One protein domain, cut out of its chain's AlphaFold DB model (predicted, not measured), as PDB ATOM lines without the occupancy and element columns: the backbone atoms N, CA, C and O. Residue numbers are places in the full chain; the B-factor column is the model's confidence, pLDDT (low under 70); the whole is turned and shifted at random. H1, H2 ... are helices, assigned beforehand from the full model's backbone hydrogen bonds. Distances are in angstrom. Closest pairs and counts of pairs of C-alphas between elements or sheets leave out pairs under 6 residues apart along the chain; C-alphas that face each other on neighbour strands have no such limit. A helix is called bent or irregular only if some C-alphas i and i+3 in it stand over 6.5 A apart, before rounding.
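Overview. This is residues 81 to 132 of the 315 residues of the protein "DUF4236 domain-containing protein" of Actinobacteria bacterium (UniProt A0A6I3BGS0). Two long helices of similar length, H1 and then H2, make a slender U: the second runs back beside the first, joined to it by a tight turn at one end, with an open gap between them. The printed part has 52 residues, 47 of them in the two helices; the class is all helix, with no named strand. The whole is loose and flat, with a radius of gyration of the C-alphas of 13.3 A and spans of 39 by 20 by 9 A.

Arrangement. H1, residues 81 to 103, and H2, residues 108 to 131, are near each other, with 10 pairs of C-alphas within 10 A and the closest C-alphas 8.3 A apart. O i to N i+4 pairs are within hydrogen-bond range in 17 of 19 cases in H1 and 19 of 20 in H2.

Along the chain. H1 spans 33.2 A from C-alpha 81 at (346.407, 100.825, 280.230) to C-alpha 103. H1 is neither bent nor irregular, but only just: C-alphas 100 and 103 are 6.0 A apart. H2 spans 34.9 A, ending at C-alpha 131 at (353.320, 111.388, 266.255).

Size, cuts and confidence. The C-alphas of Pro 105 and Arg 132, the two farthest apart, are 39.7 A apart. The printed part has no cut. Its pLDDT is under 70 at residues 81 to 83, 99 to 111 and 132.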
ATOM      1  N   SER A  81     346.322  99.384 280.524       57.53
ATOM      2  CA  SER A  81     346.407 100.825 280.230       57.53
ATOM      3  C   SER A  81     345.823 101.159 278.854       57.53
ATOM      4  O   SER A  81     345.027 102.089 278.744       57.53
ATOM      5  N   VAL A  82     346.094 100.346 277.827       55.66
ATOM      6  CA  VAL A  82     345.516 100.530 276.481       55.66
ATOM      7  C   VAL A  82     344.011 100.245 276.487       55.66
ATOM      8  O   VAL A  82     343.235 101.006 275.913       55.66
ATOM      9  N   LEU A  83     343.575  99.203 277.207       64.88
ATOM     10  CA  LEU A  83     342.150  98.891 277.369       64.88
ATOM     11  C   LEU A  83     341.389  99.969 278.160       64.88
ATOM     12  O   LEU A  83     340.235 100.248 277.841       64.88
ATOM     13  N   LYS A  84     342.023 100.605 279.157       70.81
ATOM     14  CA  LYS A  84     341.439 101.729 279.909       70.81
ATOM     15  C   LYS A  84     341.270 102.965 279.032       70.81
ATOM     16  O   LYS A  84     340.206 103.573 279.068       70.81
ATOM     17  N   VAL A  85     342.274 103.296 278.214       72.50
ATOM     18  CA  VAL A  85     342.198 104.426 277.273       72.50
ATOM     19  C   VAL A  85     341.116 104.177 276.218       72.50
ATOM     20  O   VAL A  85     340.264 105.034 276.012       72.50
ATOM     21  N   LEU A  86     341.066 102.975 275.630       72.19
ATOM     22  CA  LEU A  86     340.016 102.600 274.673       72.19
ATOM     23  C   LEU A  86     338.616 102.628 275.305       72.19
ATOM     24  O   LEU A  86     337.679 103.140 274.696       72.19
ATOM     25  N   SER A  87     338.467 102.141 276.540       75.44
ATOM     26  CA  SER A  87     337.197 102.195 277.274       75.44
ATOM     27  C   SER A  87     336.748 103.631 277.552       75.44
ATOM     28  O   SER A  87     335.556 103.912 277.460       75.44
ATOM     29  N   TRP A  88     337.671 104.540 277.877       79.62
ATOM     30  CA  TRP A  88     337.359 105.958 278.078       79.62
ATOM     31  C   TRP A  88     336.959 106.650 276.772       79.62
ATOM     32  O   TRP A  88     335.969 107.375 276.757       79.62
ATOM     33  N   CYS A  89     337.643 106.373 275.658       79.62
ATOM     34  CA  CYS A  89     337.265 106.913 274.347       79.62
ATOM     35  C   CYS A  89     335.867 106.448 273.908       79.62
ATOM     36  O   CYS A  89     335.089 107.254 273.403       79.62
ATOM     37  N   ILE A  90     335.523 105.177 274.143       81.62
ATOM     38  CA  ILE A  90     334.195 104.634 273.822       81.62
ATOM     39  C   ILE A  90     333.113 105.273 274.706       81.62
ATOM     40  O   ILE A  90     332.053 105.633 274.201       81.62
ATOM     41  N   LEU A  91     333.375 105.459 276.005       82.62
ATOM     42  CA  LEU A  91     332.430 106.115 276.918       82.62
ATOM     43  C   LEU A  91     332.208 107.589 276.570       82.62
ATOM     44  O   LEU A  91     331.071 108.047 276.623       82.62
ATOM     45  N   LEU A  92     333.256 108.316 276.173       84.06
ATOM     46  CA  LEU A  92     333.132 109.706 275.731       84.06
ATOM     47  C   LEU A  92     332.346 109.808 274.420       84.06
ATOM     48  O   LEU A  92     331.440 110.630 274.336       84.06
ATOM     49  N   ALA A  93     332.616 108.934 273.445       74.88
ATOM     50  CA  ALA A  93     331.887 108.906 272.175       74.88
ATOM     51  C   ALA A  93     330.394 108.569 272.360       74.88
ATOM     52  O   ALA A  93     329.529 109.186 271.736       74.88
ATOM     53  N   LEU A  94     330.075 107.623 273.251       80.19
ATOM     54  CA  LEU A  94     328.691 107.297 273.605       80.19
ATOM     55  C   LEU A  94     328.028 108.423 274.408       80.19
ATOM     56  O   LEU A  94     326.861 108.727 274.177       80.19
ATOM     57  N   GLY A  95     328.766 109.071 275.313       77.44
ATOM     58  CA  GLY A  95     328.280 110.209 276.094       77.44
ATOM     59  C   GLY A  95     327.908 111.398 275.211       77.44
ATOM     60  O   GLY A  95     326.820 111.948 275.356       77.44
ATOM     61  N   THR A  96     328.750 111.745 274.234       73.81
ATOM     62  CA  THR A  96     328.444 112.815 273.272       73.81
ATOM     63  C   THR A  96     327.254 112.471 272.378       73.81
ATOM     64  O   THR A  96     326.466 113.354 272.052       73.81
ATOM     65  N   TRP A  97     327.074 111.193 272.030       70.50
ATOM     66  CA  TRP A  97     325.930 110.738 271.236       70.50
ATOM     67  C   TRP A  97     324.607 110.825 272.017       70.50
ATOM     68  O   TRP A  97     323.609 111.302 271.490       70.50
ATOM     69  N   ILE A  98     324.619 110.457 273.303       72.56
ATOM     70  CA  ILE A  98     323.437 110.511 274.180       72.56
ATOM     71  C   ILE A  98     323.058 111.958 274.538       72.56
ATOM     72  O   ILE A  98     321.875 112.283 274.607       72.56
ATOM     73  N   ILE A  99     324.043 112.838 274.754       67.75
ATOM     74  CA  ILE A  99     323.793 114.245 275.108       67.75
ATOM     75  C   ILE A  99     323.315 115.046 273.882       67.75
ATOM     76  O   ILE A  99     322.417 115.879 274.015       67.75
ATOM     77  N   GLY A 100     323.848 114.762 272.687       60.56
ATOM     78  CA  GLY A 100     323.453 115.435 271.443       60.56
ATOM     79  C   GLY A 100     322.000 115.179 271.024       60.56
ATOM     80  O   GLY A 100     321.358 116.059 270.452       60.56
ATOM     81  N   ASP A 101     321.436 114.016 271.366       61.50
ATOM     82  CA  ASP A 101     320.031 113.707 271.070       61.50
ATOM     83  C   ASP A 101     319.036 114.306 272.086       61.50
ATOM     84  O   ASP A 101     317.837 114.337 271.805       61.50
ATOM     85  N   PHE A 102     319.499 114.832 273.229       59.09
ATOM     86  CA  PHE A 102     318.616 115.352 274.285       59.09
ATOM     87  C   PHE A 102     318.432 116.882 274.273       59.09
ATOM     88  O   PHE A 102     317.419 117.357 274.778       59.09
ATOM     89  N   PHE A 103     319.364 117.667 273.708       59.03
ATOM     90  CA  PHE A 103     319.384 119.129 273.925       59.03
ATOM     91  C   PHE A 103     319.248 120.041 272.694       59.03
ATOM     92  O   PHE A 103     319.088 121.248 272.876       59.03
ATOM     93  N   THR A 104     319.252 119.537 271.455       53.62
ATOM     94  CA  THR A 104     319.162 120.423 270.273       53.62
ATOM     95  C   THR A 104     318.120 119.957 269.249       53.62
ATOM     96  O   THR A 104     318.388 119.015 268.497       53.62
ATOM     97  N   PRO A 105     316.959 120.634 269.119       59.66
ATOM     98  CA  PRO A 105     316.037 120.437 268.005       59.66
ATOM     99  C   PRO A 105     316.519 121.282 266.819       59.66
ATOM    100  O   PRO A 105     315.841 122.202 266.370       59.66
ATOM    101  N   VAL A 106     317.742 121.039 266.355       58.81
ATOM    102  CA  VAL A 106     318.335 121.805 265.254       58.81
ATOM    103  C   VAL A 106     318.330 120.948 263.995       58.81
ATOM    104  O   VAL A 106     318.482 119.725 264.042       58.81
ATOM    105  N   SER A 107     318.063 121.609 262.868       68.38
ATOM    106  CA  SER A 107     317.917 121.034 261.532       68.38
ATOM    107  C   SER A 107     319.038 120.044 261.193       68.38
ATOM    108  O   SER A 107     320.140 120.114 261.733       68.38
ATOM    109  N   ARG A 108     318.767 119.120 260.257       58.97
ATOM    110  CA  ARG A 108     319.677 118.028 259.838       58.97
ATOM    111  C   ARG A 108     321.126 118.470 259.540       58.97
ATOM    112  O   ARG A 108     322.017 117.631 259.581       58.97
ATOM    113  N   LEU A 109     321.363 119.759 259.284       63.31
ATOM    114  CA  LEU A 109     322.691 120.360 259.141       63.31
ATOM    115  C   LEU A 109     323.529 120.354 260.437       63.31
ATOM    116  O   LEU A 109     324.730 120.113 260.361       63.31
ATOM    117  N   GLY A 110     322.928 120.582 261.610       66.75
ATOM    118  CA  GLY A 110     323.653 120.630 262.890       66.75
ATOM    119  C   GLY A 110     324.266 119.279 263.263       66.75
ATOM    120  O   GLY A 110     325.439 119.199 263.610       66.75
ATOM    121  N   LYS A 111     323.518 118.192 263.030       68.00
ATOM    122  CA  LYS A 111     323.995 116.819 263.266       68.00
ATOM    123  C   LYS A 111     325.189 116.436 262.380       68.00
ATOM    124  O   LYS A 111     326.010 115.624 262.790       68.00
ATOM    125  N   LEU A 112     325.307 117.010 261.178       73.31
ATOM    126  CA  LEU A 112     326.474 116.788 260.314       73.31
ATOM    127  C   LEU A 112     327.714 117.517 260.843       73.31
ATOM    128  O   LEU A 112     328.808 116.961 260.782       73.31
ATOM    129  N   LEU A 113     327.547 118.720 261.396       77.06
ATOM    130  CA  LEU A 113     328.638 119.486 262.002       77.06
ATOM    131  C   LEU A 113     329.236 118.768 263.218       77.06
ATOM    132  O   LEU A 113     330.458 118.662 263.309       77.06
ATOM    133  N   ASP A 114     328.403 118.187 264.084       70.94
ATOM    134  CA  ASP A 114     328.873 117.437 265.257       70.94
ATOM    135  C   ASP A 114     329.649 116.169 264.874       70.94
ATOM    136  O   ASP A 114     330.680 115.854 265.473       70.94
ATOM    137  N   VAL A 115     329.209 115.464 263.825       77.44
ATOM    138  CA  VAL A 115     329.929 114.298 263.287       77.44
ATOM    139  C   VAL A 115     331.275 114.718 262.693       77.44
ATOM    140  O   VAL A 115     332.280 114.049 262.930       77.44
ATOM    141  N   VAL A 116     331.330 115.844 261.976       85.00
ATOM    142  CA  VAL A 116     332.578 116.372 261.400       85.00
ATOM    143  C   VAL A 116     333.560 116.799 262.495       85.00
ATOM    144  O   VAL A 116     334.738 116.452 262.417       85.00
ATOM    145  N   ILE A 117     333.089 117.481 263.546       84.56
ATOM    146  CA  ILE A 117     333.910 117.863 264.706       84.56
ATOM    147  C   ILE A 117     334.410 116.613 265.441       84.56
ATOM    148  O   ILE A 117     335.595 116.520 265.764       84.56
ATOM    149  N   GLY A 118     333.543 115.616 265.639       78.69
ATOM    150  CA  GLY A 118     333.915 114.326 266.219       78.69
ATOM    151  C   GLY A 118     335.006 113.617 265.413       78.69
ATOM    152  O   GLY A 118     336.008 113.186 265.981       78.69
ATOM    153  N   CYS A 119     334.868 113.561 264.085       84.50
ATOM    154  CA  CYS A 119     335.876 112.986 263.192       84.50
ATOM    155  C   CYS A 119     337.201 113.761 263.214       84.50
ATOM    156  O   CYS A 119     338.262 113.138 263.183       84.50
ATOM    157  N   LEU A 120     337.164 115.094 263.316       87.62
ATOM    158  CA  LEU A 120     338.359 115.937 263.435       87.62
ATOM    159  C   LEU A 120     339.103 115.705 264.755       87.62
ATOM    160  O   LEU A 120     340.326 115.564 264.745       87.62
ATOM    161  N   LEU A 121     338.388 115.605 265.879       85.56
ATOM    162  CA  LEU A 121     338.991 115.305 267.182       85.56
ATOM    163  C   LEU A 121     339.595 113.897 267.214       85.56
ATOM    164  O   LEU A 121     340.699 113.709 267.725       85.56
ATOM    165  N   LEU A 122     338.908 112.921 266.618       82.06
ATOM    166  CA  LEU A 122     339.391 111.544 266.518       82.06
ATOM    167  C   LEU A 122     340.623 111.461 265.601       82.06
ATOM    168  O   LEU A 122     341.616 110.832 265.960       82.06
ATOM    169  N   GLY A 123     340.608 112.169 264.469       84.38
ATOM    170  CA  GLY A 123     341.753 112.299 263.567       84.38
ATOM    171  C   GLY A 123     342.954 112.977 264.229       84.38
ATOM    172  O   GLY A 123     344.074 112.484 264.112       84.38
ATOM    173  N   CYS A 124     342.731 114.049 264.994       83.06
ATOM    174  CA  CYS A 124     343.778 114.734 265.752       83.06
ATOM    175  C   CYS A 124     344.372 113.829 266.845       83.06
ATOM    176  O   CYS A 124     345.591 113.739 266.980       83.06
ATOM    177  N   ALA A 125     343.539 113.074 267.569       78.06
ATOM    178  CA  ALA A 125     344.000 112.105 268.563       78.06
ATOM    179  C   ALA A 125     344.822 110.966 267.934       78.06
ATOM    180  O   ALA A 125     345.853 110.578 268.484       78.06
ATOM    181  N   VAL A 126     344.410 110.462 266.765       80.94
ATOM    182  CA  VAL A 126     345.170 109.459 266.002       80.94
ATOM    183  C   VAL A 126     346.489 110.043 265.501       80.94
ATOM    184  O   VAL A 126     347.515 109.387 265.630       80.94
ATOM    185  N   LEU A 127     346.510 111.281 265.005       81.50
ATOM    186  CA  LEU A 127     347.744 111.947 264.583       81.50
ATOM    187  C   LEU A 127     348.702 112.181 265.752       81.50
ATOM    188  O   LEU A 127     349.887 111.909 265.608       81.50
ATOM    189  N   LEU A 128     348.216 112.598 266.922       81.25
ATOM    190  CA  LEU A 128     349.034 112.721 268.133       81.25
ATOM    191  C   LEU A 128     349.536 111.358 268.635       81.25
ATOM    192  O   LEU A 128     350.640 111.260 269.171       81.25
ATOM    193  N   PHE A 129     348.755 110.296 268.437       74.62
ATOM    194  CA  PHE A 129     349.163 108.929 268.750       74.62
ATOM    195  C   PHE A 129     350.216 108.393 267.769       74.62
ATOM    196  O   PHE A 129     351.164 107.743 268.194       74.62
ATOM    197  N   LEU A 130     350.096 108.704 266.477       74.50
ATOM    198  CA  LEU A 130     351.086 108.344 265.457       74.50
ATOM    199  C   LEU A 130     352.348 109.220 265.542       74.50
ATOM    200  O   LEU A 130     353.443 108.746 265.255       74.50
ATOM    201  N   ALA A 131     352.212 110.472 265.986       73.25
ATOM    202  CA  ALA A 131     353.320 111.388 266.255       73.25
ATOM    203  C   ALA A 131     354.047 111.072 267.573       73.25
ATOM    204  O   ALA A 131     355.159 111.560 267.795       73.25
ATOM    205  N   ARG A 132     353.470 110.224 268.439       67.00
ATOM    206  CA  ARG A 132     354.191 109.626 269.567       67.00
ATOM    207  C   ARG A 132     355.244 108.672 269.009       67.00
ATOM    208  O   ARG A 132     354.994 107.494 268.775       67.00
TER     209      ARG A 132